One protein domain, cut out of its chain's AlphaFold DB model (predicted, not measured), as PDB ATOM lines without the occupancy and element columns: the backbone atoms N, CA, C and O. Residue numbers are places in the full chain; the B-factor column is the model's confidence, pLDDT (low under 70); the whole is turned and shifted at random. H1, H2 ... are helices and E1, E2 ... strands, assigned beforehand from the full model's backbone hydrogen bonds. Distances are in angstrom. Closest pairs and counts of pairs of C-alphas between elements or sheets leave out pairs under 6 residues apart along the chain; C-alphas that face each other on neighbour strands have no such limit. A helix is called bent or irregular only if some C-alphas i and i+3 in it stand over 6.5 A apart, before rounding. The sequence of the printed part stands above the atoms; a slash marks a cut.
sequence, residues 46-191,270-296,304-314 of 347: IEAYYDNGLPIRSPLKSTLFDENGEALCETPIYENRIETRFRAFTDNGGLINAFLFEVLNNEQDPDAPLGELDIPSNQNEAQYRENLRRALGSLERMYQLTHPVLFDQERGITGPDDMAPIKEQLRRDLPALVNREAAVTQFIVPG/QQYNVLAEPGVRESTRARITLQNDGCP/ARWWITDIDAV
ATOM      1  N   ILE A  46     -37.424 -37.759  37.873       62.38
ATOM      2  CA  ILE A  46     -38.370 -36.893  38.592       62.38
ATOM      3  C   ILE A  46     -39.215 -37.716  39.572       62.38
ATOM      4  O   ILE A  46     -39.486 -38.896  39.337       62.38
ATOM      5  N   GLU A  47     -39.623 -37.121  40.691       65.25
ATOM      6  CA  GLU A  47     -40.452 -37.804  41.691       65.25
ATOM      7  C   GLU A  47     -41.932 -37.821  41.281       65.25
ATOM      8  O   GLU A  47     -42.570 -36.776  41.173       65.25
ATOM      9  N   ALA A  48     -42.460 -39.027  41.080       61.84
ATOM     10  CA  ALA A  48     -43.870 -39.396  40.964       61.84
ATOM     11  C   ALA A  48     -44.345 -40.068  42.268       61.84
ATOM     12  O   ALA A  48     -43.534 -40.296  43.164       61.84
ATOM     13  N   TYR A  49     -45.630 -40.407  42.412       60.00
ATOM     14  CA  TYR A  49     -46.137 -41.026  43.650       60.00
ATOM     15  C   TYR A  49     -47.140 -42.159  43.388       60.00
ATOM     16  O   TYR A  49     -47.781 -42.211  42.347       60.00
ATOM     17  N   TYR A  50     -47.271 -43.095  44.333       60.72
ATOM     18  CA  TYR A  50     -48.349 -44.095  44.364       60.72
ATOM     19  C   TYR A  50     -49.550 -43.613  45.197       60.72
ATOM     20  O   TYR A  50     -49.425 -42.715  46.028       60.72
ATOM     21  N   ASP A  51     -50.681 -44.326  45.093       53.25
ATOM     22  CA  ASP A  51     -51.902 -44.137  45.905       53.25
ATOM     23  C   ASP A  51     -51.667 -44.056  47.422       53.25
ATOM     24  O   ASP A  51     -52.438 -43.431  48.144       53.25
ATOM     25  N   ASN A  52     -50.608 -44.689  47.931       55.78
ATOM     26  CA  ASN A  52     -50.263 -44.670  49.351       55.78
ATOM     27  C   ASN A  52     -49.218 -43.601  49.724       55.78
ATOM     28  O   ASN A  52     -48.671 -43.651  50.825       55.78
ATOM     29  N   GLY A  53     -48.908 -42.679  48.809       55.12
ATOM     30  CA  GLY A  53     -47.979 -41.571  49.017       55.12
ATOM     31  C   GLY A  53     -46.497 -41.950  48.988       55.12
ATOM     32  O   GLY A  53     -45.674 -41.126  49.383       55.12
ATOM     33  N   LEU A  54     -46.147 -43.167  48.557       59.69
ATOM     34  CA  LEU A  54     -44.747 -43.545  48.349       59.69
ATOM     35  C   LEU A  54     -44.219 -42.921  47.054       59.69
ATOM     36  O   LEU A  54     -44.923 -42.999  46.044       59.69
ATOM     37  N   PRO A  55     -43.007 -42.337  47.068       59.69
ATOM     38  CA  PRO A  55     -42.400 -41.797  45.866       59.69
ATOM     39  C   PRO A  55     -42.047 -42.915  44.881       59.69
ATOM     40  O   PRO A  55     -41.688 -44.028  45.259       59.69
ATOM     41  N   ILE A  56     -42.129 -42.577  43.605       62.94
ATOM     42  CA  ILE A  56     -41.726 -43.351  42.439       62.94
ATOM     43  C   ILE A  56     -40.737 -42.467  41.684       62.94
ATOM     44  O   ILE A  56     -40.950 -41.265  41.580       62.94
ATOM     45  N   ARG A  57     -39.664 -43.022  41.128       65.06
ATOM     46  CA  ARG A  57     -38.706 -42.231  40.351       65.06
ATOM     47  C   ARG A  57     -38.985 -42.423  38.861       65.06
ATOM     48  O   ARG A  57     -38.651 -43.454  38.294       65.06
ATOM     49  N   SER A  58     -39.644 -41.458  38.232       68.00
ATOM     50  CA  SER A  58     -39.894 -41.487  36.788       68.00
ATOM     51  C   SER A  58     -38.621 -41.082  36.036       68.00
ATOM     52  O   SER A  58     -38.032 -40.059  36.390       68.00
ATOM     53  N   PRO A  59     -38.150 -41.851  35.042       72.00
ATOM     54  CA  PRO A  59     -36.934 -41.513  34.312       72.00
ATOM     55  C   PRO A  59     -37.109 -40.249  33.468       72.00
ATOM     56  O   PRO A  59     -38.197 -39.968  32.984       72.00
ATOM     57  N   LEU A  60     -36.021 -39.518  33.226       78.00
ATOM     58  CA  LEU A  60     -36.010 -38.440  32.238       78.00
ATOM     59  C   LEU A  60     -35.730 -38.996  30.839       78.00
ATOM     60  O   LEU A  60     -34.695 -39.617  30.606       78.00
ATOM     61  N   LYS A  61     -36.599 -38.704  29.869       83.44
ATOM     62  CA  LYS A  61     -36.394 -39.104  28.466       83.44
ATOM     63  C   LYS A  61     -35.045 -38.653  27.924       83.44
ATOM     64  O   LYS A  61     -34.349 -39.436  27.293       83.44
ATOM     65  N   SER A  62     -34.645 -37.421  28.233       83.38
ATOM     66  CA  SER A  62     -33.405 -36.811  27.741       83.38
ATOM     67  C   SER A  62     -32.122 -37.496  28.222       83.38
ATOM     68  O   SER A  62     -31.048 -37.186  27.718       83.38
ATOM     69  N   THR A  63     -32.194 -38.367  29.232       78.38
ATOM     70  CA  THR A  63     -31.040 -39.153  29.703       78.38
ATOM     71  C   THR A  63     -31.028 -40.566  29.126       78.38
ATOM     72  O   THR A  63     -29.994 -41.234  29.121       78.38
ATOM     73  N   LEU A  64     -32.184 -41.017  28.644       80.44
ATOM     74  CA  LEU A  64     -32.464 -42.391  28.265       80.44
ATOM     75  C   LEU A  64     -32.676 -42.564  26.756       80.44
ATOM     76  O   LEU A  64     -32.588 -43.697  26.276       80.44
ATOM     77  N   PHE A  65     -32.888 -41.473  26.027       85.06
ATOM     78  CA  PHE A  65     -32.990 -41.406  24.578       85.06
ATOM     79  C   PHE A  65     -32.072 -40.323  24.017       85.06
ATOM     80  O   PHE A  65     -31.807 -39.313  24.673       85.06
ATOM     81  N   ASP A  66     -31.589 -40.540  22.799       86.69
ATOM     82  CA  ASP A  66     -30.845 -39.542  22.047       86.69
ATOM     83  C   ASP A  66     -31.777 -38.490  21.411       86.69
ATOM     84  O   ASP A  66     -33.001 -38.510  21.567       86.69
ATOM     85  N   GLU A  67     -31.194 -37.549  20.669       86.12
ATOM     86  CA  GLU A  67     -31.936 -36.490  19.971       86.12
ATOM     87  C   GLU A  67     -32.884 -37.000  18.868       86.12
ATOM     88  O   GLU A  67     -33.788 -36.272  18.457       86.12
ATOM     89  N   ASN A  68     -32.698 -38.235  18.398       86.19
ATOM     90  CA  ASN A  68     -33.556 -38.890  17.414       86.19
ATOM     91  C   ASN A  68     -34.633 -39.762  18.075       86.19
ATOM     92  O   ASN A  68     -35.469 -40.332  17.373       86.19
ATOM     93  N   GLY A  69     -34.622 -39.865  19.407       84.06
ATOM     94  CA  GLY A  69     -35.502 -40.739  20.168       84.06
ATOM     95  C   GLY A  69     -35.101 -42.214  20.117       84.06
ATOM     96  O   GLY A  69     -35.942 -43.070  20.384       84.06
ATOM     97  N   GLU A  70     -33.840 -42.517  19.789       85.69
ATOM     98  CA  GLU A  70     -33.254 -43.853  19.920       85.69
ATOM     99  C   GLU A  70     -32.784 -44.083  21.360       85.69
ATOM    100  O   GLU A  70     -32.239 -43.187  22.009       85.69
ATOM    101  N   ALA A  71     -33.000 -45.285  21.892       82.19
ATOM    102  CA  ALA A  71     -32.676 -45.582  23.281       82.19
ATOM    103  C   ALA A  71     -31.161 -45.673  23.527       82.19
ATOM    104  O   ALA A  71     -30.414 -46.348  22.818       82.19
ATOM    105  N   LEU A  72     -30.704 -45.023  24.597       79.38
ATOM    106  CA  LEU A  72     -29.320 -45.053  25.060       79.38
ATOM    107  C   LEU A  72     -29.116 -46.241  26.010       79.38
ATOM    108  O   LEU A  72     -29.344 -46.137  27.217       79.38
ATOM    109  N   CYS A  73     -28.702 -47.385  25.462       73.75
ATOM    110  CA  CYS A  73     -28.614 -48.649  26.202       73.75
ATOM    111  C   CYS A  73     -27.429 -48.774  27.165       73.75
ATOM    112  O   CYS A  73     -27.437 -49.634  28.042       73.75
ATOM    113  N   GLU A  74     -26.424 -47.911  27.032       67.56
ATOM    114  CA  GLU A  74     -25.285 -47.856  27.956       67.56
ATOM    115  C   GLU A  74     -25.619 -47.081  29.242       67.56
ATOM    116  O   GLU A  74     -24.886 -47.176  30.229       67.56
ATOM    117  N   THR A  75     -26.727 -46.328  29.263       62.62
ATOM    118  CA  THR A  75     -27.143 -45.549  30.433       62.62
ATOM    119  C   THR A  75     -27.784 -46.469  31.478       62.62
ATOM    120  O   THR A  75     -28.851 -47.039  31.221       62.62
ATOM    121  N   PRO A  76     -27.189 -46.622  32.679       53.56
ATOM    122  CA  PRO A  76     -27.749 -47.487  33.706       53.56
ATOM    123  C   PRO A  76     -29.055 -46.907  34.256       53.56
ATOM    124  O   PRO A  76     -29.142 -45.726  34.580       53.56
ATOM    125  N   ILE A  77     -30.045 -47.771  34.486       53.34
ATOM    126  CA  ILE A  77     -31.247 -47.444  35.271       53.34
ATOM    127  C   ILE A  77     -30.955 -47.714  36.755       53.34
ATOM    128  O   ILE A  77     -31.673 -48.443  37.447       53.34
ATOM    129  N   TYR A  78     -29.831 -47.212  37.261       42.09
ATOM    130  CA  TYR A  78     -29.634 -47.215  38.703       42.09
ATOM    131  C   TYR A  78     -30.412 -46.031  39.254       42.09
ATOM    132  O   TYR A  78     -30.315 -44.933  38.724       42.09
ATOM    133  N   GLU A  79     -31.235 -46.275  40.270       42.19
ATOM    134  CA  GLU A  79     -31.970 -45.222  40.972       42.19
ATOM    135  C   GLU A  79     -33.080 -44.477  40.195       42.19
ATOM    136  O   GLU A  79     -33.843 -43.783  40.846       42.19
ATOM    137  N   ASN A  80     -33.306 -44.726  38.897       40.75
ATOM    138  CA  ASN A  80     -34.348 -44.080  38.056       40.75
ATOM    139  C   ASN A  80     -35.575 -44.972  37.806       40.75
ATOM    140  O   ASN A  80     -36.084 -45.084  36.690       40.75
ATOM    141  N   ARG A  81     -35.991 -45.710  38.837       44.56
ATOM    142  CA  ARG A  81     -37.003 -46.762  38.712       44.56
ATOM    143  C   ARG A  81     -38.408 -46.204  38.880       44.56
ATOM    144  O   ARG A  81     -38.768 -45.755  39.972       44.56
ATOM    145  N   ILE A  82     -39.260 -46.460  37.892       46.81
ATOM    146  CA  ILE A  82     -40.661 -46.731  38.205       46.81
ATOM    147  C   ILE A  82     -40.626 -48.040  38.987       46.81
ATOM    148  O   ILE A  82     -40.387 -49.099  38.411       46.81
ATOM    149  N   GLU A  83     -40.690 -47.964  40.317       42.28
ATOM    150  CA  GLU A  83     -40.544 -49.115  41.205       42.28
ATOM    151  C   GLU A  83     -41.674 -50.130  40.976       42.28
ATOM    152  O   GLU A  83     -42.650 -50.178  41.718       42.28
ATOM    153  N   THR A  84     -41.541 -50.991  39.970       39.69
ATOM    154  CA  THR A  84     -42.464 -52.105  39.713       39.69
ATOM    155  C   THR A  84     -42.250 -53.273  40.682       39.69
ATOM    156  O   THR A  84     -43.052 -54.197  40.729       39.69
ATOM    157  N   ARG A  85     -41.178 -53.239  41.491       34.22
ATOM    158  CA  ARG A  85     -40.680 -54.399  42.249       34.22
ATOM    159  C   ARG A  85     -41.140 -54.548  43.689       34.22
ATOM    160  O   ARG A  85     -40.992 -55.636  44.237       34.22
ATOM    161  N   PHE A  86     -41.691 -53.512  44.314       27.19
ATOM    162  CA  PHE A  86     -42.163 -53.628  45.699       27.19
ATOM    163  C   PHE A  86     -43.631 -54.043  45.824       27.19
ATOM    164  O   PHE A  86     -44.155 -54.108  46.936       27.19
ATOM    165  N   ARG A  87     -44.309 -54.373  44.717       37.06
ATOM    166  CA  ARG A  87     -45.678 -54.898  44.750       37.06
ATOM    167  C   ARG A  87     -45.899 -55.950  43.669       37.06
ATOM    168  O   ARG A  87     -45.312 -55.873  42.598       37.06
ATOM    169  N   ALA A  88     -46.744 -56.933  43.971       29.92
ATOM    170  CA  ALA A  88     -47.091 -58.036  43.080       29.92
ATOM    171  C   ALA A  88     -47.930 -57.544  41.889       29.92
ATOM    172  O   ALA A  88     -49.144 -57.715  41.865       29.92
ATOM    173  N   PHE A  89     -47.295 -56.908  40.911       44.25
ATOM    174  CA  PHE A  89     -47.926 -56.523  39.655       44.25
ATOM    175  C   PHE A  89     -47.073 -57.085  38.524       44.25
ATOM    176  O   PHE A  89     -45.857 -56.922  38.515       44.25
ATOM    177  N   THR A  90     -47.712 -57.851  37.643       46.59
ATOM    178  CA  THR A  90     -47.069 -58.598  36.555       46.59
ATOM    179  C   THR A  90     -46.239 -57.688  35.654       46.59
ATOM    180  O   THR A  90     -46.477 -56.482  35.614       46.59
ATOM    181  N   ASP A  91     -45.298 -58.299  34.932       50.88
ATOM    182  CA  ASP A  91     -44.025 -57.744  34.457       50.88
ATOM    183  C   ASP A  91     -43.975 -56.291  33.937       50.88
ATOM    184  O   ASP A  91     -42.889 -55.740  34.018       50.88
ATOM    185  N   ASN A  92     -45.067 -55.618  33.526       56.38
ATOM    186  CA  ASN A  92     -45.080 -54.180  33.173       56.38
ATOM    187  C   ASN A  92     -46.328 -53.361  33.599       56.38
ATOM    188  O   ASN A  92     -46.549 -52.258  33.100       56.38
ATOM    189  N   GLY A  93     -47.144 -53.830  34.552       60.81
ATOM    190  CA  GLY A  93     -48.346 -53.098  35.001       60.81
ATOM    191  C   GLY A  93     -48.064 -51.824  35.818       60.81
ATOM    192  O   GLY A  93     -48.935 -50.968  35.965       60.81
ATOM    193  N   GLY A  94     -46.846 -51.674  36.351       70.62
ATOM    194  CA  GLY A  94     -46.480 -50.533  37.198       70.62
ATOM    195  C   GLY A  94     -46.308 -49.209  36.445       70.62
ATOM    196  O   GLY A  94     -46.641 -48.167  37.000       70.62
ATOM    197  N   LEU A  95     -45.872 -49.241  35.178       79.56
ATOM    198  CA  LEU A  95     -45.799 -48.048  34.322       79.56
ATOM    199  C   LEU A  95     -47.197 -47.483  34.043       79.56
ATOM    200  O   LEU A  95     -47.433 -46.291  34.226       79.56
ATOM    201  N   ILE A  96     -48.141 -48.357  33.681       81.38
ATOM    202  CA  ILE A  96     -49.547 -47.986  33.475       81.38
ATOM    203  C   ILE A  96     -50.141 -47.401  34.751       81.38
ATOM    204  O   ILE A  96     -50.815 -46.378  34.709       81.38
ATOM    205  N   ASN A  97     -49.858 -48.026  35.894       77.94
ATOM    206  CA  ASN A  97     -50.324 -47.541  37.183       77.94
ATOM    207  C   ASN A  97     -49.791 -46.134  37.500       77.94
ATOM    208  O   ASN A  97     -50.570 -45.271  37.886       77.94
ATOM    209  N   ALA A  98     -48.492 -45.886  37.299       79.19
ATOM    210  CA  ALA A  98     -47.901 -44.562  37.498       79.19
ATOM    211  C   ALA A  98     -48.533 -43.520  36.562       79.19
ATOM    212  O   ALA A  98     -48.933 -42.452  37.009       79.19
ATOM    213  N   PHE A  99     -48.709 -43.855  35.283       86.56
ATOM    214  CA  PHE A  99     -49.342 -42.960  34.319       86.56
ATOM    215  C   PHE A  99     -50.794 -42.627  34.692       86.56
ATOM    216  O   PHE A  99     -51.166 -41.457  34.753       86.56
ATOM    217  N   LEU A 100     -51.609 -43.641  35.004       85.19
ATOM    218  CA  LEU A 100     -52.997 -43.447  35.428       85.19
ATOM    219  C   LEU A 100     -53.095 -42.737  36.780       85.19
ATOM    220  O   LEU A 100     -54.043 -41.994  37.003       85.19
ATOM    221  N   PHE A 101     -52.120 -42.905  37.673       81.81
ATOM    222  CA  PHE A 101     -52.059 -42.120  38.899       81.81
ATOM    223  C   PHE A 101     -51.889 -40.627  38.598       81.81
ATOM    224  O   PHE A 101     -52.631 -39.802  39.132       81.81
ATOM    225  N   GLU A 102     -50.972 -40.272  37.697       84.00
ATOM    226  CA  GLU A 102     -50.778 -38.877  37.295       84.00
ATOM    227  C   GLU A 102     -51.996 -38.298  36.568       84.00
ATOM    228  O   GLU A 102     -52.295 -37.116  36.737       84.00
ATOM    229  N   VAL A 103     -52.773 -39.119  35.852       86.25
ATOM    230  CA  VAL A 103     -54.075 -38.712  35.290       86.25
ATOM    231  C   VAL A 103     -55.044 -38.242  36.386       86.25
ATOM    232  O   VAL A 103     -55.823 -37.316  36.160       86.25
ATOM    233  N   LEU A 104     -54.982 -38.821  37.588       79.44
ATOM    234  CA  LEU A 104     -55.873 -38.485  38.708       79.44
ATOM    235  C   LEU A 104     -55.416 -37.278  39.523       79.44
ATOM    236  O   LEU A 104     -56.223 -36.701  40.255       79.44
ATOM    237  N   ASN A 105     -54.142 -36.902  39.431       78.62
ATOM    238  CA  ASN A 105     -53.605 -35.778  40.187       78.62
ATOM    239  C   ASN A 105     -54.234 -34.468  39.710       78.62
ATOM    240  O   ASN A 105     -54.217 -34.153  38.523       78.62
ATOM    241  N   ASN A 106     -54.799 -33.691  40.631       69.38
ATOM    242  CA  ASN A 106     -55.301 -32.365  40.303       69.38
ATOM    243  C   ASN A 106     -54.188 -31.344  40.551       69.38
ATOM    244  O   ASN A 106     -53.725 -31.212  41.682       69.38
ATOM    245  N   GLU A 107     -53.763 -30.633  39.510       70.69
ATOM    246  CA  GLU A 107     -52.773 -29.559  39.626       70.69
ATOM    247  C   GLU A 107     -53.473 -28.275  40.084       70.69
ATOM    248  O   GLU A 107     -53.711 -27.355  39.307       70.69
ATOM    249  N   GLN A 108     -53.879 -28.244  41.353       72.12
ATOM    250  CA  GLN A 108     -54.280 -27.004  42.014       72.12
ATOM    251  C   GLN A 108     -53.064 -26.366  42.681       72.12
ATOM    252  O   GLN A 108     -52.190 -27.074  43.185       72.12
ATOM    253  N   ASP A 109     -53.029 -25.032  42.708       75.25
ATOM    254  CA  ASP A 109     -51.984 -24.290  43.407       75.25
ATOM    255  C   ASP A 109     -52.014 -24.646  44.911       75.25
ATOM    256  O   ASP A 109     -52.999 -24.343  45.599       75.25
ATOM    257  N   PRO A 110     -50.960 -25.294  45.449       76.81
ATOM    258  CA  PRO A 110     -50.905 -25.684  46.851       76.81
ATOM    259  C   PRO A 110     -50.867 -24.493  47.806       76.81
ATOM    260  O   PRO A 110     -51.052 -24.705  49.005       76.81
ATOM    261  N   ASP A 111     -50.620 -23.278  47.314       83.00
ATOM    262  CA  ASP A 111     -50.566 -22.042  48.090       83.00
ATOM    263  C   ASP A 111     -51.834 -21.179  47.910       83.00
ATOM    264  O   ASP A 111     -51.940 -20.102  48.503       83.00
ATOM    265  N   ALA A 112     -52.855 -21.686  47.200       82.50
ATOM    266  CA  ALA A 112     -54.141 -21.008  47.042       82.50
ATOM    267  C   ALA A 112     -54.833 -20.718  48.399       82.50
ATOM    268  O   ALA A 112     -54.646 -21.457  49.384       82.50
ATOM    269  N   PRO A 113     -55.652 -19.650  48.490       83.69
ATOM    270  CA  PRO A 113     -56.441 -19.349  49.680       83.69
ATOM    271  C   PRO A 113     -57.333 -20.522  50.106       83.69
ATOM    272  O   PRO A 113     -57.911 -21.213  49.277       83.69
ATOM    273  N   LEU A 114     -57.520 -20.706  51.418       78.25
ATOM    274  CA  LEU A 114     -58.345 -21.789  51.985       78.25
ATOM    275  C   LEU A 114     -59.760 -21.882  51.396       78.25
ATOM    276  O   LEU A 114     -60.288 -22.977  51.262       78.25
ATOM    277  N   GLY A 115     -60.376 -20.744  51.061       76.81
ATOM    278  CA  GLY A 115     -61.718 -20.706  50.469       76.81
ATOM    279  C   GLY A 115     -61.786 -21.195  49.019       76.81
ATOM    280  O   GLY A 115     -62.883 -21.379  48.505       76.81
ATOM    281  N   GLU A 116     -60.636 -21.388  48.373       79.69
ATOM    282  CA  GLU A 116     -60.499 -21.874  46.996       79.69
ATOM    283  C   GLU A 116     -60.051 -23.346  46.947       79.69
ATOM    284  O   GLU A 116     -60.054 -23.953  45.879       79.69
ATOM    285  N   LEU A 117     -59.701 -23.936  48.100       78.56
ATOM    286  CA  LEU A 117     -59.305 -25.336  48.228       78.56
ATOM    287  C   LEU A 117     -60.503 -26.210  48.616       78.56
ATOM    288  O   LEU A 117     -61.107 -26.020  49.672       78.56
ATOM    289  N   ASP A 118     -60.791 -27.223  47.804       78.31
ATOM    290  CA  ASP A 118     -61.812 -28.231  48.108       78.31
ATOM    291  C   ASP A 118     -61.205 -29.368  48.944       78.31
ATOM    292  O   ASP A 118     -60.857 -30.438  48.441       78.31
ATOM    293  N   ILE A 119     -60.977 -29.092  50.234       77.75
ATOM    294  CA  ILE A 119     -60.309 -30.028  51.146       77.75
ATOM    295  C   ILE A 119     -61.246 -31.214  51.446       77.75
ATOM    296  O   ILE A 119     -62.316 -31.013  52.032       77.75
ATOM    297  N   PRO A 120     -60.837 -32.465  51.152       76.88
ATOM    298  CA  PRO A 120     -61.608 -33.648  51.508       76.88
ATOM    299  C   PRO A 120     -61.872 -33.721  53.014       76.88
ATOM    300  O   PRO A 120     -60.978 -33.485  53.828       76.88
ATOM    301  N   SER A 121     -63.080 -34.135  53.403       78.12
ATOM    302  CA  SER A 121     -63.516 -34.184  54.810       78.12
ATOM    303  C   SER A 121     -62.667 -35.087  55.719       78.12
ATOM    304  O   SER A 121     -62.745 -34.982  56.943       78.12
ATOM    305  N   ASN A 122     -61.850 -35.967  55.138       77.69
ATOM    306  CA  ASN A 122     -60.939 -36.877  55.828       77.69
ATOM    307  C   ASN A 122     -59.477 -36.390  55.881       77.69
ATOM    308  O   ASN A 122     -58.625 -37.130  56.374       77.69
ATOM    309  N   GLN A 123     -59.165 -35.189  55.388       78.56
ATOM    310  CA  GLN A 123     -57.815 -34.616  55.397       78.56
ATOM    311  C   GLN A 123     -57.803 -33.252  56.094       78.56
ATOM    312  O   GLN A 123     -58.762 -32.491  56.039       78.56
ATOM    313  N   ASN A 124     -56.696 -32.933  56.769       86.94
ATOM    314  CA  ASN A 124     -56.461 -31.573  57.258       86.94
ATOM    315  C   ASN A 124     -55.760 -30.722  56.184       86.94
ATOM    316  O   ASN A 124     -55.172 -31.259  55.247       86.94
ATOM    317  N   GLU A 125     -55.787 -29.394  56.344       83.69
ATOM    318  CA  GLU A 125     -55.198 -28.451  55.381       83.69
ATOM    319  C   GLU A 125     -53.727 -28.754  55.076       83.69
ATOM    320  O   GLU A 125     -53.337 -28.800  53.913       83.69
ATOM    321  N   ALA A 126     -52.904 -28.979  56.104       84.69
ATOM    322  CA  ALA A 126     -51.474 -29.212  55.918       84.69
ATOM    323  C   ALA A 126     -51.210 -30.477  55.085       84.69
ATOM    324  O   ALA A 126     -50.377 -30.462  54.182       84.69
ATOM    325  N   GLN A 127     -51.957 -31.549  55.355       80.38
ATOM    326  CA  GLN A 127     -51.886 -32.802  54.611       80.38
ATOM    327  C   GLN A 127     -52.386 -32.639  53.170       80.38
ATOM    328  O   GLN A 127     -51.780 -33.183  52.251       80.38
ATOM    329  N   TYR A 128     -53.457 -31.872  52.959       81.56
ATOM    330  CA  TYR A 128     -53.989 -31.625  51.623       81.56
ATOM    331  C   TYR A 128     -53.039 -30.771  50.775       81.56
ATOM    332  O   TYR A 128     -52.736 -31.141  49.646       81.56
ATOM    333  N   ARG A 129     -52.476 -29.688  51.330       82.44
ATOM    334  CA  ARG A 129     -51.474 -28.860  50.634       82.44
ATOM    335  C   ARG A 129     -50.214 -29.645  50.284       82.44
ATOM    336  O   ARG A 129     -49.650 -29.447  49.216       82.44
ATOM    337  N   GLU A 130     -49.779 -30.549  51.157       79.75
ATOM    338  CA  GLU A 130     -48.675 -31.465  50.859       79.75
ATOM    339  C   GLU A 130     -49.009 -32.391  49.677       79.75
ATOM    340  O   GLU A 130     -48.191 -32.556  48.775       79.75
ATOM    341  N   ASN A 131     -50.229 -32.933  49.623       74.69
ATOM    342  CA  ASN A 131     -50.683 -33.723  48.476       74.69
ATOM    343  C   ASN A 131     -50.735 -32.888  47.186       74.69
ATOM    344  O   ASN A 131     -50.314 -33.375  46.142       74.69
ATOM    345  N   LEU A 132     -51.190 -31.632  47.254       77.62
ATOM    346  CA  LEU A 132     -51.185 -30.717  46.108       77.62
ATOM    347  C   LEU A 132     -49.762 -30.422  45.617       77.62
ATOM    348  O   LEU A 132     -49.513 -30.485  44.417       77.62
ATOM    349  N   ARG A 133     -48.799 -30.200  46.524       78.69
ATOM    350  CA  ARG A 133     -47.380 -30.023  46.153       78.69
ATOM    351  C   ARG A 133     -46.818 -31.239  45.428       78.69
ATOM    352  O   ARG A 133     -46.093 -31.075  44.457       78.69
ATOM    353  N   ARG A 134     -47.186 -32.445  45.862       73.69
ATOM    354  CA  ARG A 134     -46.802 -33.694  45.183       73.69
ATOM    355  C   ARG A 134     -47.481 -33.861  43.829       73.69
ATOM    356  O   ARG A 134     -46.894 -34.434  42.919       73.69
ATOM    357  N   ALA A 135     -48.712 -33.374  43.701       73.69
ATOM    358  CA  ALA A 135     -49.478 -33.427  42.463       73.69
ATOM    359  C   ALA A 135     -48.953 -32.455  41.392       73.69
ATOM    360  O   ALA A 135     -49.157 -32.722  40.210       73.69
ATOM    361  N   LEU A 136     -48.236 -31.384  41.767       79.62
ATOM    362  CA  LEU A 136     -47.590 -30.476  40.810       79.62
ATOM    363  C   LEU A 136     -46.638 -31.232  39.876       79.62
ATOM    364  O   LEU A 136     -45.901 -32.113  40.322       79.62
ATOM    365  N   GLY A 137     -46.643 -30.888  38.586       80.38
ATOM    366  CA  GLY A 137     -45.796 -31.531  37.573       80.38
ATOM    367  C   GLY A 137     -46.317 -32.889  37.089       80.38
ATOM    368  O   GLY A 137     -45.553 -33.689  36.555       80.38
ATOM    369  N   SER A 138     -47.605 -33.183  37.268       84.94
ATOM    370  CA  SER A 138     -48.210 -34.432  36.795       84.94
ATOM    371  C   SER A 138     -48.184 -34.546  35.275       84.94
ATOM    372  O   SER A 138     -47.912 -35.625  34.755       84.94
ATOM    373  N   LEU A 139     -48.390 -33.439  34.554       88.88
ATOM    374  CA  LEU A 139     -48.265 -33.412  33.095       88.88
ATOM    375  C   LEU A 139     -46.827 -33.697  32.652       88.88
ATOM    376  O   LEU A 139     -46.610 -34.470  31.721       88.88
ATOM    377  N   GLU A 140     -45.844 -33.144  33.366       88.00
ATOM    378  CA  GLU A 140     -44.427 -33.422  33.122       88.00
ATOM    379  C   GLU A 140     -44.120 -34.897  33.359       88.00
ATOM    380  O   GLU A 140     -43.505 -35.542  32.513       88.00
ATOM    381  N   ARG A 141     -44.621 -35.474  34.451       85.50
ATOM    382  CA  ARG A 141     -44.474 -36.903  34.728       85.50
ATOM    383  C   ARG A 141     -45.120 -37.780  33.677       85.50
ATOM    384  O   ARG A 141     -44.454 -38.685  33.192       85.50
ATOM    385  N   MET A 142     -46.364 -37.508  33.291       89.94
ATOM    386  CA  MET A 142     -47.027 -38.238  32.208       89.94
ATOM    387  C   MET A 142     -46.212 -38.163  30.921       89.94
ATOM    388  O   MET A 142     -46.001 -39.191  30.284       89.94
ATOM    389  N   TYR A 143     -45.719 -36.970  30.579       91.00
ATOM    390  CA  TYR A 143     -44.854 -36.776  29.427       91.00
ATOM    391  C   TYR A 143     -43.589 -37.619  29.543       91.00
ATOM    392  O   TYR A 143     -43.271 -38.331  28.609       91.00
ATOM    393  N   GLN A 144     -42.883 -37.643  30.672       88.69
ATOM    394  CA  GLN A 144     -41.654 -38.437  30.785       88.69
ATOM    395  C   GLN A 144     -41.866 -39.959  30.649       88.69
ATOM    396  O   GLN A 144     -40.906 -40.669  30.384       88.69
ATOM    397  N   LEU A 145     -43.093 -40.472  30.789       87.81
ATOM    398  CA  LEU A 145     -43.412 -41.908  30.745       87.81
ATOM    399  C   LEU A 145     -43.726 -42.467  29.343       87.81
ATOM    400  O   LEU A 145     -43.911 -43.678  29.183       87.81
ATOM    401  N   THR A 146     -43.823 -41.609  28.331       91.50
ATOM    402  CA  THR A 146     -44.193 -41.997  26.962       91.50
ATOM    403  C   THR A 146     -42.963 -42.200  26.076       91.50
ATOM    404  O   THR A 146     -41.847 -41.856  26.449       91.50
ATOM    405  N   HIS A 147     -43.123 -42.793  24.898       92.19
ATOM    406  CA  HIS A 147     -42.024 -42.965  23.949       92.19
ATOM    407  C   HIS A 147     -41.853 -41.705  23.072       92.19
ATOM    408  O   HIS A 147     -42.835 -41.264  22.472       92.19
ATOM    409  N   PRO A 148     -40.636 -41.148  22.896       90.69
ATOM    410  CA  PRO A 148     -40.440 -39.896  22.151       90.69
ATOM    411  C   PRO A 148     -40.896 -39.969  20.684       90.69
ATOM    412  O   PRO A 148     -41.603 -39.091  20.204       90.69
ATOM    413  N   VAL A 149     -40.543 -41.040  19.966       91.94
ATOM    414  CA  VAL A 149     -40.960 -41.209  18.558       91.94
ATOM    415  C   VAL A 149     -42.375 -41.778  18.452       91.94
ATOM    416  O   VAL A 149     -43.258 -41.147  17.887       91.94
ATOM    417  N   LEU A 150     -42.604 -42.963  19.019       90.75
ATOM    418  CA  LEU A 150     -43.853 -43.700  18.816       90.75
ATOM    419  C   LEU A 150     -45.076 -43.087  19.503       90.75
ATOM    420  O   LEU A 150     -46.185 -43.346  19.071       90.75
ATOM    421  N   PHE A 151     -44.905 -42.284  20.555       94.12
ATOM    422  CA  PHE A 151     -46.037 -41.632  21.213       94.12
ATOM    423  C   PHE A 151     -46.043 -40.134  20.956       94.12
ATOM    424  O   PHE A 151     -47.024 -39.617  20.423       94.12
ATOM    425  N   ASP A 152     -44.971 -39.435  21.341       93.62
ATOM    426  CA  ASP A 152     -45.005 -37.974  21.344       93.62
ATOM    427  C   ASP A 152     -45.085 -37.427  19.927       93.62
ATOM    428  O   ASP A 152     -45.998 -36.674  19.597       93.62
ATOM    429  N   GLN A 153     -44.159 -37.847  19.064       92.19
ATOM    430  CA  GLN A 153     -44.126 -37.378  17.687       92.19
ATOM    431  C   GLN A 153     -45.385 -37.791  16.914       92.19
ATOM    432  O   GLN A 153     -45.929 -36.970  16.175       92.19
ATOM    433  N   GLU A 154     -45.876 -39.023  17.092       92.12
ATOM    434  CA  GLU A 154     -47.104 -39.492  16.431       92.12
ATOM    435  C   GLU A 154     -48.348 -38.698  16.854       92.12
ATOM    436  O   GLU A 154     -49.232 -38.450  16.032       92.12
ATOM    437  N   ARG A 155     -48.398 -38.245  18.113       89.75
ATOM    438  CA  ARG A 155     -49.499 -37.435  18.656       89.75
ATOM    439  C   ARG A 155     -49.270 -35.925  18.567       89.75
ATOM    440  O   ARG A 155     -50.149 -35.165  18.963       89.75
ATOM    441  N   GLY A 156     -48.127 -35.478  18.045       92.00
ATOM    442  CA  GLY A 156     -47.770 -34.060  17.974       92.00
ATOM    443  C   GLY A 156     -47.507 -33.411  19.338       92.00
ATOM    444  O   GLY A 156     -47.702 -32.209  19.481       92.00
ATOM    445  N   ILE A 157     -47.083 -34.194  20.329       92.94
ATOM    446  CA  ILE A 157     -46.739 -33.742  21.679       92.94
ATOM    447  C   ILE A 157     -45.324 -33.171  21.638       92.94
ATOM    448  O   ILE A 157     -44.358 -33.858  21.308       92.94
ATOM    449  N   THR A 158     -45.203 -31.895  21.972       90.50
ATOM    450  CA  THR A 158     -43.939 -31.151  21.971       90.50
ATOM    451  C   THR A 158     -43.412 -30.890  23.377       90.50
ATOM    452  O   THR A 158     -42.225 -30.610  23.547       90.50
ATOM    453  N   GLY A 159     -44.267 -31.035  24.390       90.75
ATOM    454  CA  GLY A 159     -43.888 -30.939  25.790       90.75
ATOM    455  C   GLY A 159     -45.011 -31.349  26.750       90.75
ATOM    456  O   GLY A 159     -46.062 -31.818  26.313       90.75
ATOM    457  N   PRO A 160     -44.795 -31.167  28.065       91.38
ATOM    458  CA  PRO A 160     -45.741 -31.557  29.111       91.38
ATOM    459  C   PRO A 160     -47.171 -31.043  28.927       91.38
ATOM    460  O   PRO A 160     -48.116 -31.808  29.102       91.38
ATOM    461  N   ASP A 161     -47.346 -29.779  28.541       91.38
ATOM    462  CA  ASP A 161     -48.670 -29.149  28.448       91.38
ATOM    463  C   ASP A 161     -49.584 -29.834  27.416       91.38
ATOM    464  O   ASP A 161     -50.802 -29.907  27.606       91.38
ATOM    465  N   ASP A 162     -49.000 -30.433  26.373       94.12
ATOM    466  CA  ASP A 162     -49.727 -31.185  25.343       94.12
ATOM    467  C   ASP A 162     -50.342 -32.495  25.888       94.12
ATOM    468  O   ASP A 162     -51.166 -33.124  25.221       94.12
ATOM    469  N   MET A 163     -50.008 -32.904  27.121       93.12
ATOM    470  CA  MET A 163     -50.628 -34.045  27.808       93.12
ATOM    471  C   MET A 163     -51.996 -33.713  28.417       93.12
ATOM    472  O   MET A 163     -52.760 -34.630  28.735       93.12
ATOM    473  N   ALA A 164     -52.342 -32.430  28.581       92.75
ATOM    474  CA  ALA A 164     -53.585 -32.020  29.234       92.75
ATOM    475  C   ALA A 164     -54.858 -32.588  28.564       92.75
ATOM    476  O   ALA A 164     -55.716 -33.103  29.288       92.75
ATOM    477  N   PRO A 165     -54.997 -32.604  27.220       92.25
ATOM    478  CA  PRO A 165     -56.158 -33.206  26.561       92.25
ATOM    479  C   PRO A 165     -56.265 -34.719  26.791       92.25
ATOM    480  O   PRO A 165     -57.365 -35.233  26.979       92.25
ATOM    481  N   ILE A 166     -55.133 -35.432  26.812       92.00
ATOM    482  CA  ILE A 166     -55.085 -36.884  27.054       92.00
ATOM    483  C   ILE A 166     -55.524 -37.182  28.486       92.00
ATOM    484  O   ILE A 166     -56.343 -38.070  28.725       92.00
ATOM    485  N   LYS A 167     -55.009 -36.405  29.440       91.88
ATOM    486  CA  LYS A 167     -55.396 -36.489  30.844       91.88
ATOM    487  C   LYS A 167     -56.893 -36.248  31.028       91.88
ATOM    488  O   LYS A 167     -57.557 -37.056  31.669       91.88
ATOM    489  N   GLU A 168     -57.433 -35.183  30.443       91.00
ATOM    490  CA  GLU A 168     -58.856 -34.852  30.561       91.00
ATOM    491  C   GLU A 168     -59.754 -35.918  29.918       91.00
ATOM    492  O   GLU A 168     -60.746 -36.341  30.511       91.00
ATOM    493  N   GLN A 169     -59.373 -36.418  28.739       89.31
ATOM    494  CA  GLN A 169     -60.063 -37.523  28.077       89.31
ATOM    495  C   GLN A 169     -60.155 -38.750  28.993       89.31
ATOM    496  O   GLN A 169     -61.246 -39.269  29.219       89.31
ATOM    497  N   LEU A 170     -59.026 -39.190  29.556       90.31
ATOM    498  CA  LEU A 170     -58.988 -40.366  30.423       90.31
ATOM    499  C   LEU A 170     -59.785 -40.157  31.715       90.31
ATOM    500  O   LEU A 170     -60.463 -41.080  32.160       90.31
ATOM    501  N   ARG A 171     -59.767 -38.953  32.304       89.00
ATOM    502  CA  ARG A 171     -60.595 -38.632  33.482       89.00
ATOM    503  C   ARG A 171     -62.085 -38.718  33.173       89.00
ATOM    504  O   ARG A 171     -62.845 -39.229  33.992       89.00
ATOM    505  N   ARG A 172     -62.501 -38.241  31.999       88.75
ATOM    506  CA  ARG A 172     -63.898 -38.313  31.565       88.75
ATOM    507  C   ARG A 172     -64.343 -39.749  31.302       88.75
ATOM    508  O   ARG A 172     -65.453 -40.116  31.673       88.75
ATOM    509  N   ASP A 173     -63.485 -40.547  30.677       85.94
ATOM    510  CA  ASP A 173     -63.820 -41.915  30.282       85.94
ATOM    511  C   ASP A 173     -63.737 -42.908  31.459       85.94
ATOM    512  O   ASP A 173     -64.311 -43.996  31.390       85.94
ATOM    513  N   LEU A 174     -63.065 -42.532  32.554       86.31
ATOM    514  CA  LEU A 174     -62.839 -43.362  33.744       86.31
ATOM    515  C   LEU A 174     -63.382 -42.691  35.028       86.31
ATOM    516  O   LEU A 174     -62.621 -42.446  35.970       86.31
ATOM    517  N   PRO A 175     -64.695 -42.403  35.129       83.38
ATOM    518  CA  PRO A 175     -65.252 -41.660  36.263       83.38
ATOM    519  C   PRO A 175     -65.093 -42.393  37.604       83.38
ATOM    520  O   PRO A 175     -64.789 -41.760  38.613       83.38
ATOM    521  N   ALA A 176     -65.213 -43.724  37.625       81.94
ATOM    522  CA  ALA A 176     -65.011 -44.522  38.839       81.94
ATOM    523  C   ALA A 176     -63.555 -44.469  39.343       81.94
ATOM    524  O   ALA A 176     -63.303 -44.501  40.551       81.94
ATOM    525  N   LEU A 177     -62.590 -44.326  38.423       80.12
ATOM    526  CA  LEU A 177     -61.184 -44.113  38.762       80.12
ATOM    527  C   LEU A 177     -60.990 -42.726  39.401       80.12
ATOM    528  O   LEU A 177     -60.346 -42.614  40.444       80.12
ATOM    529  N   VAL A 178     -61.601 -41.682  38.821       81.38
ATOM    530  CA  VAL A 178     -61.586 -40.303  39.355       81.38
ATOM    531  C   VAL A 178     -62.214 -40.227  40.748       81.38
ATOM    532  O   VAL A 178     -61.655 -39.589  41.638       81.38
ATOM    533  N   ASN A 179     -63.318 -40.942  40.962       77.12
ATOM    534  CA  ASN A 179     -64.013 -41.024  42.246       77.12
ATOM    535  C   ASN A 179     -63.316 -41.940  43.268       77.12
ATOM    536  O   ASN A 179     -63.806 -42.081  44.388       77.12
ATOM    537  N   ARG A 180     -62.170 -42.543  42.906       73.00
ATOM    538  CA  ARG A 180     -61.365 -43.428  43.766       73.00
ATOM    539  C   ARG A 180     -62.184 -44.588  44.354       73.00
ATOM    540  O   ARG A 180     -61.950 -44.999  45.489       73.00
ATOM    541  N   GLU A 181     -63.124 -45.139  43.583       74.31
ATOM    542  CA  GLU A 181     -63.988 -46.247  44.028       74.31
ATOM    543  C   GLU A 181     -63.194 -47.540  44.300       74.31
ATOM    544  O   GLU A 181     -63.618 -48.387  45.087       74.31
ATOM    545  N   ALA A 182     -62.005 -47.669  43.701       73.00
ATOM    546  CA  ALA A 182     -61.050 -48.744  43.944       73.00
ATOM    547  C   ALA A 182     -59.597 -48.268  43.745       73.00
ATOM    548  O   ALA A 182     -59.339 -47.167  43.257       73.00
ATOM    549  N   ALA A 183     -58.630 -49.117  44.108       76.56
ATOM    550  CA  ALA A 183     -57.225 -48.890  43.766       76.56
ATOM    551  C   ALA A 183     -57.027 -48.957  42.242       76.56
ATOM    552  O   ALA A 183     -57.617 -49.825  41.595       76.56
ATOM    553  N   VAL A 184     -56.146 -48.114  41.686       76.56
ATOM    554  CA  VAL A 184     -55.901 -47.999  40.229       76.56
ATOM    555  C   VAL A 184     -55.630 -49.364  39.578       76.56
ATOM    556  O   VAL A 184     -56.084 -49.652  38.475       76.56
ATOM    557  N   THR A 185     -54.958 -50.262  40.295       76.31
ATOM    558  CA  THR A 185     -54.586 -51.594  39.804       76.31
ATOM    559  C   THR A 185     -55.767 -52.516  39.515       76.31
ATOM    560  O   THR A 185     -55.616 -53.452  38.739       76.31
ATOM    561  N   GLN A 186     -56.942 -52.261  40.093       79.75
ATOM    562  CA  GLN A 186     -58.156 -53.036  39.814       79.75
ATOM    563  C   GLN A 186     -58.822 -52.635  38.489       79.75
ATOM    564  O   GLN A 186     -59.661 -53.373  37.973       79.75
ATOM    565  N   PHE A 187     -58.428 -51.491  37.926       82.62
ATOM    566  CA  PHE A 187     -58.888 -51.000  36.630       82.62
ATOM    567  C   PHE A 187     -57.975 -51.432  35.477       82.62
ATOM    568  O   PHE A 187     -58.270 -51.129  34.327       82.62
ATOM    569  N   ILE A 188     -56.863 -52.119  35.751       83.88
ATOM    570  CA  ILE A 188     -55.880 -52.500  34.734       83.88
ATOM    571  C   ILE A 188     -55.880 -54.018  34.592       83.88
ATOM    572  O   ILE A 188     -55.640 -54.743  35.557       83.88
ATOM    573  N   VAL A 189     -56.072 -54.511  33.370       85.31
ATOM    574  CA  VAL A 189     -55.921 -55.938  33.059       85.31
ATOM    575  C   VAL A 189     -54.966 -56.139  31.882       85.31
ATOM    576  O   VAL A 189     -55.024 -55.374  30.917       85.31
ATOM    577  N   PRO A 190     -54.084 -57.159  31.915       83.50
ATOM    578  CA  PRO A 190     -53.248 -57.489  30.765       83.50
ATOM    579  C   PRO A 190     -54.100 -57.777  29.522       83.50
ATOM    580  O   PRO A 190     -55.108 -58.487  29.603       83.50
ATOM    581  N   GLY A 191     -53.699 -57.202  28.392       85.56
ATOM    582  CA  GLY A 191     -54.242 -57.465  27.063       85.56
ATOM    583  C   GLY A 191     -53.317 -58.373  26.252       85.56
ATOM    584  O   GLY A 191     -52.676 -59.270  26.801       85.56
ATOM    585  N   GLN A 270     -46.539 -54.961  24.764       86.75
ATOM    586  CA  GLN A 270     -47.501 -55.404  25.762       86.75
ATOM    587  C   GLN A 270     -48.645 -54.406  25.834       86.75
ATOM    588  O   GLN A 270     -48.450 -53.246  26.184       86.75
ATOM    589  N   GLN A 271     -49.858 -54.873  25.579       90.25
ATOM    590  CA  GLN A 271     -51.064 -54.084  25.754       90.25
ATOM    591  C   GLN A 271     -51.677 -54.327  27.133       90.25
ATOM    592  O   GLN A 271     -51.636 -55.437  27.676       90.25
ATOM    593  N   TYR A 272     -52.292 -53.283  27.671       89.00
ATOM    594  CA  TYR A 272     -53.126 -53.301  28.862       89.00
ATOM    595  C   TYR A 272     -54.484 -52.692  28.536       89.00
ATOM    596  O   TYR A 272     -54.559 -51.654  27.882       89.00
ATOM    597  N   ASN A 273     -55.557 -53.322  29.006       90.31
ATOM    598  CA  ASN A 273     -56.889 -52.735  28.955       90.31
ATOM    599  C   ASN A 273     -57.139 -51.956  30.249       90.31
ATOM    600  O   ASN A 273     -56.897 -52.472  31.345       90.31
ATOM    601  N   VAL A 274     -57.640 -50.734  30.103       90.06
ATOM    602  CA  VAL A 274     -58.078 -49.866  31.192       90.06
ATOM    603  C   VAL A 274     -59.599 -49.896  31.236       90.06
ATOM    604  O   VAL A 274     -60.276 -49.542  30.267       90.06
ATOM    605  N   LEU A 275     -60.118 -50.386  32.351       89.56
ATOM    606  CA  LEU A 275     -61.525 -50.663  32.589       89.56
ATOM    607  C   LEU A 275     -62.225 -49.416  33.139       89.56
ATOM    608  O   LEU A 275     -61.650 -48.720  33.971       89.56
ATOM    609  N   ALA A 276     -63.463 -49.150  32.722       88.31
ATOM    610  CA  ALA A 276     -64.325 -48.176  33.397       88.31
ATOM    611  C   ALA A 276     -64.792 -48.691  34.760       88.31
ATOM    612  O   ALA A 276     -64.914 -47.910  35.700       88.31
ATOM    613  N   GLU A 277     -65.043 -49.995  34.862       87.88
ATOM    614  CA  GLU A 277     -65.516 -50.659  36.071       87.88
ATOM    615  C   GLU A 277     -64.467 -51.672  36.554       87.88
ATOM    616  O   GLU A 277     -64.034 -52.532  35.774       87.88
ATOM    617  N   PRO A 278     -64.040 -51.614  37.830       84.38
ATOM    618  CA  PRO A 278     -63.050 -52.538  38.369       84.38
ATOM    619  C   PRO A 278     -63.436 -54.002  38.148       84.38
ATOM    620  O   PRO A 278     -64.512 -54.447  38.541       84.38
ATOM    621  N   GLY A 279     -62.538 -54.776  37.539       79.38
ATOM    622  CA  GLY A 279     -62.726 -56.214  37.323       79.38
ATOM    623  C   GLY A 279     -63.701 -56.625  36.208       79.38
ATOM    624  O   GLY A 279     -63.755 -57.816  35.900       79.38
ATOM    625  N   VAL A 280     -64.410 -55.695  35.559       87.38
ATOM    626  CA  VAL A 280     -65.334 -55.992  34.447       87.38
ATOM    627  C   VAL A 280     -64.616 -55.763  33.118       87.38
ATOM    628  O   VAL A 280     -64.426 -54.623  32.701       87.38
ATOM    629  N   ARG A 281     -64.176 -56.828  32.435       83.94
ATOM    630  CA  ARG A 281     -63.323 -56.709  31.231       83.94
ATOM    631  C   ARG A 281     -64.023 -56.011  30.066       83.94
ATOM    632  O   ARG A 281     -63.397 -55.245  29.335       83.94
ATOM    633  N   GLU A 282     -65.316 -56.244  29.916       87.31
ATOM    634  CA  GLU A 282     -66.191 -55.665  28.897       87.31
ATOM    635  C   GLU A 282     -66.325 -54.143  29.065       87.31
ATOM    636  O   GLU A 282     -66.604 -53.423  28.109       87.31
ATOM    637  N   SER A 283     -66.032 -53.629  30.264       89.12
ATOM    638  CA  SER A 283     -66.022 -52.196  30.556       89.12
ATOM    639  C   SER A 283     -64.767 -51.471  30.048       89.12
ATOM    640  O   SER A 283     -64.567 -50.308  30.382       89.12
ATOM    641  N   THR A 284     -63.908 -52.119  29.250       90.75
ATOM    642  CA  THR A 284     -62.708 -51.485  28.680       90.75
ATOM    643  C   THR A 284     -63.059 -50.156  27.994       90.75
ATOM    644  O   THR A 284     -63.992 -50.081  27.191       90.75
ATOM    645  N   ARG A 285     -62.306 -49.101  28.321       90.62
ATOM    646  CA  ARG A 285     -62.434 -47.753  27.735       90.62
ATOM    647  C   ARG A 285     -61.171 -47.248  27.080       90.62
ATOM    648  O   ARG A 285     -61.256 -46.423  26.181       90.62
ATOM    649  N   ALA A 286     -60.016 -47.749  27.498       91.88
ATOM    650  CA  ALA A 286     -58.772 -47.459  26.816       91.88
ATOM    651  C   ALA A 286     -57.902 -48.708  26.720       91.88
ATOM    652  O   ALA A 286     -57.954 -49.587  27.583       91.88
ATOM    653  N   ARG A 287     -57.083 -48.778  25.678       93.06
ATOM    654  CA  ARG A 287     -55.980 -49.729  25.567       93.06
ATOM    655  C   ARG A 287     -54.691 -48.946  25.560       93.06
ATOM    656  O   ARG A 287     -54.531 -48.052  24.742       93.06
ATOM    657  N   ILE A 288     -53.794 -49.278  26.474       92.69
ATOM    658  CA  ILE A 288     -52.471 -48.668  26.533       92.69
ATOM    659  C   ILE A 288     -51.461 -49.708  26.082       92.69
ATOM    660  O   ILE A 288     -51.386 -50.795  26.660       92.69
ATOM    661  N   THR A 289     -50.702 -49.376  25.046       93.06
ATOM    662  CA  THR A 289     -49.640 -50.225  24.519       93.06
ATOM    663  C   THR A 289     -48.306 -49.742  25.053       93.06
ATOM    664  O   THR A 289     -47.990 -48.551  25.028       93.06
ATOM    665  N   LEU A 290     -47.528 -50.696  25.547       89.31
ATOM    666  CA  LEU A 290     -46.146 -50.510  25.930       89.31
ATOM    667  C   LEU A 290     -45.235 -51.163  24.898       89.31
ATOM    668  O   LEU A 290     -45.551 -52.249  24.413       89.31
ATOM    669  N   GLN A 291     -44.079 -50.557  24.651       87.44
ATOM    670  CA  GLN A 291     -42.986 -51.174  23.901       87.44
ATOM    671  C   GLN A 291     -41.726 -51.223  24.760       87.44
ATOM    672  O   GLN A 291     -41.434 -50.283  25.505       87.44
ATOM    673  N   ASN A 292     -40.984 -52.321  24.650       81.50
ATOM    674  CA  ASN A 292     -39.626 -52.409  25.153       81.50
ATOM    675  C   ASN A 292     -38.652 -51.714  24.197       81.50
ATOM    676  O   ASN A 292     -38.672 -51.982  23.002       81.50
ATOM    677  N   ASP A 293     -37.752 -50.891  24.727       76.19
ATOM    678  CA  ASP A 293     -36.789 -50.146  23.906       76.19
ATOM    679  C   ASP A 293     -35.555 -50.956  23.450       76.19
ATOM    680  O   ASP A 293     -34.601 -50.391  22.920       76.19
ATOM    681  N   GLY A 294     -35.559 -52.278  23.653       71.00
ATOM    682  CA  GLY A 294     -34.530 -53.195  23.156       71.00
ATOM    683  C   GLY A 294     -33.207 -53.177  23.926       71.00
ATOM    684  O   GLY A 294     -32.305 -53.946  23.591       71.00
ATOM    685  N   CYS A 295     -33.062 -52.349  24.965       71.56
ATOM    686  CA  CYS A 295     -31.798 -52.257  25.688       71.56
ATOM    687  C   CYS A 295     -31.496 -53.488  26.574       71.56
ATOM    688  O   CYS A 295     -32.406 -54.004  27.236       71.56
ATOM    689  N   PRO A 296     -30.221 -53.947  26.641       54.56
ATOM    690  CA  PRO A 296     -29.822 -55.120  27.416       54.56
ATOM    691  C   PRO A 296     -30.085 -54.960  28.912       54.56
ATOM    692  O   PRO A 296     -29.926 -53.886  29.495       54.56
ATOM    693  N   ALA A 304     -36.487 -54.799  32.068       54.00
ATOM    694  CA  ALA A 304     -36.715 -54.334  30.711       54.00
ATOM    695  C   ALA A 304     -37.213 -52.875  30.764       54.00
ATOM    696  O   ALA A 304     -38.017 -52.526  31.630       54.00
ATOM    697  N   ARG A 305     -36.717 -52.011  29.874       71.75
ATOM    698  CA  ARG A 305     -37.158 -50.614  29.754       71.75
ATOM    699  C   ARG A 305     -38.393 -50.548  28.865       71.75
ATOM    700  O   ARG A 305     -38.303 -50.866  27.684       71.75
ATOM    701  N   TRP A 306     -39.534 -50.203  29.449       80.56
ATOM    702  CA  TRP A 306     -40.821 -50.121  28.756       80.56
ATOM    703  C   TRP A 306     -41.335 -48.690  28.748       80.56
ATOM    704  O   TRP A 306     -41.141 -47.963  29.720       80.56
ATOM    705  N   TRP A 307     -42.023 -48.327  27.672       86.81
ATOM    706  CA  TRP A 307     -42.527 -46.976  27.430       86.81
ATOM    707  C   TRP A 307     -43.940 -47.033  26.881       86.81
ATOM    708  O   TRP A 307     -44.250 -47.941  26.110       86.81
ATOM    709  N   ILE A 308     -44.788 -46.072  27.250       91.75
ATOM    710  CA  ILE A 308     -46.119 -45.948  26.648       91.75
ATOM    711  C   ILE A 308     -45.943 -45.463  25.212       91.75
ATOM    712  O   ILE A 308     -45.476 -44.347  24.988       91.75
ATOM    713  N   THR A 309     -46.302 -46.304  24.249       93.69
ATOM    714  CA  THR A 309     -46.236 -45.981  22.819       93.69
ATOM    715  C   THR A 309     -47.589 -45.609  22.256       93.69
ATOM    716  O   THR A 309     -47.661 -44.820  21.323       93.69
ATOM    717  N   ASP A 310     -48.670 -46.112  22.852       94.88
ATOM    718  CA  ASP A 310     -50.006 -45.876  22.332       94.88
ATOM    719  C   ASP A 310     -51.079 -45.881  23.423       94.88
ATOM    720  O   ASP A 310     -50.969 -46.597  24.419       94.88
ATOM    721  N   ILE A 311     -52.119 -45.074  23.221       93.88
ATOM    722  CA  ILE A 311     -53.352 -45.020  24.008       93.88
ATOM    723  C   ILE A 311     -54.513 -44.918  23.018       93.88
ATOM    724  O   ILE A 311     -54.748 -43.853  22.438       93.88
ATOM    725  N   ASP A 312     -55.246 -46.015  22.877       91.00
ATOM    726  CA  ASP A 312     -56.445 -46.117  22.052       91.00
ATOM    727  C   ASP A 312     -57.693 -45.982  22.914       91.00
ATOM    728  O   ASP A 312     -57.869 -46.734  23.877       91.00
ATOM    729  N   ALA A 313     -58.606 -45.089  22.536       85.50
ATOM    730  CA  ALA A 313     -59.947 -45.076  23.108       85.50
ATOM    731  C   ALA A 313     -60.761 -46.258  22.559       85.50
ATOM    732  O   ALA A 313     -60.803 -46.510  21.355       85.50
ATOM    733  N   VAL A 314     -61.441 -46.976  23.448       82.31
ATOM    734  CA  VAL A 314     -62.318 -48.097  23.111       82.31
ATOM    735  C   VAL A 314     -63.753 -47.662  23.357       82.31
ATOM    736  O   VAL A 314     -64.136 -47.345  24.486       82.31
TER     737      VAL A 314
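Overview. This is residues 46 to 191, 270 to 296 and 304 to 314 of the 347 residues of an uncharacterized protein of Actinobacteria bacterium (UniProt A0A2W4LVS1). A strongly twisted four-stranded sheet has helices H2 and H6 over one face, the last residues of H2, 103 to 104, meeting H6 about at a right angle; H2 lies at the core, with the small strand hairpin E1 E2 on its other side. H5 lies along edge strand E6, while H3 and H1 lie farthest from the core. The printed part has 184 residues, with elements in the order E1 E2 H1 H2 H3 H4 H5 H6 H7 H8 E3 E4 E5 E6; the larger sheet, E3 E4 E5 E6, is antiparallel and the class is mixed. The whole is compact, with a radius of gyration of the C-alphas of 16.5 A and spans of 50 by 38 by 34 A.

Arrangement. The sheet holds E3, residues 188 to 191, E4, 270 to 275, E5, 284 to 292, and E6, 306 to 313. N 189 and O 273 are 3.0 A apart, N 272 and O 288 2.8 A in the hairpin E4 and E5, and N 289 and O 310 2.9 A. H2, residues 93 to 104, and H6, 160 to 173, are on the same face and touch about perpendicular at 89 degrees, closest at C-alphas 103 and 167, 5.1 A. H6 is only just irregular: C-alphas 162 and 165 are 6.9 A apart. H2, the hub, also touches H4, residues 138 to 144, at C-alphas 102 and 138, 5.2 A, and H8, 184 to 187, at C-alphas 97 and 184, 6.4 A. H5, residues 148 to 155, has a height over the sheet of 8.0 A. In the hairpin of E1, residues 46 to 49, and E2, 55 to 59, N 48 and O 56 are 2.7 A apart; C-alphas 49 and 98 are the closest of E1 and H2, at 7.3 A. H1, 61 to 64, H3, 125 to 135, and H7, 175 to 178, touch no helix. Every O i to N i+4 pair is within hydrogen-bond range in H2, H3 and H4; H6 has 7 of 10, and H5 1 of 4, with 1 of 5 O i to N i+3 pairs.

Along the chain. E1 begins at C-alpha 46, (-38.370, -36.893, 38.592), and E6 ends at C-alpha 313, (-59.947, -45.076, 23.108). E5 is 23.4 A long, H6 20.9 A, E6 20.6 A and H2 16.9 A.

Size, cuts and confidence. The C-alphas of Gly 115 and Pro 296 are the farthest apart, 52.3 A. Residues 192 to 269 and 297 to 303 are not printed, with C-alpha gaps of 7.2 A and 7.7 A. The links H1 to H2 and H2 to H3 are long. Mean pLDDT of the printed part is 78.0; residues 46 to 58, 74 to 93, 106, 296 and 304 are under 70.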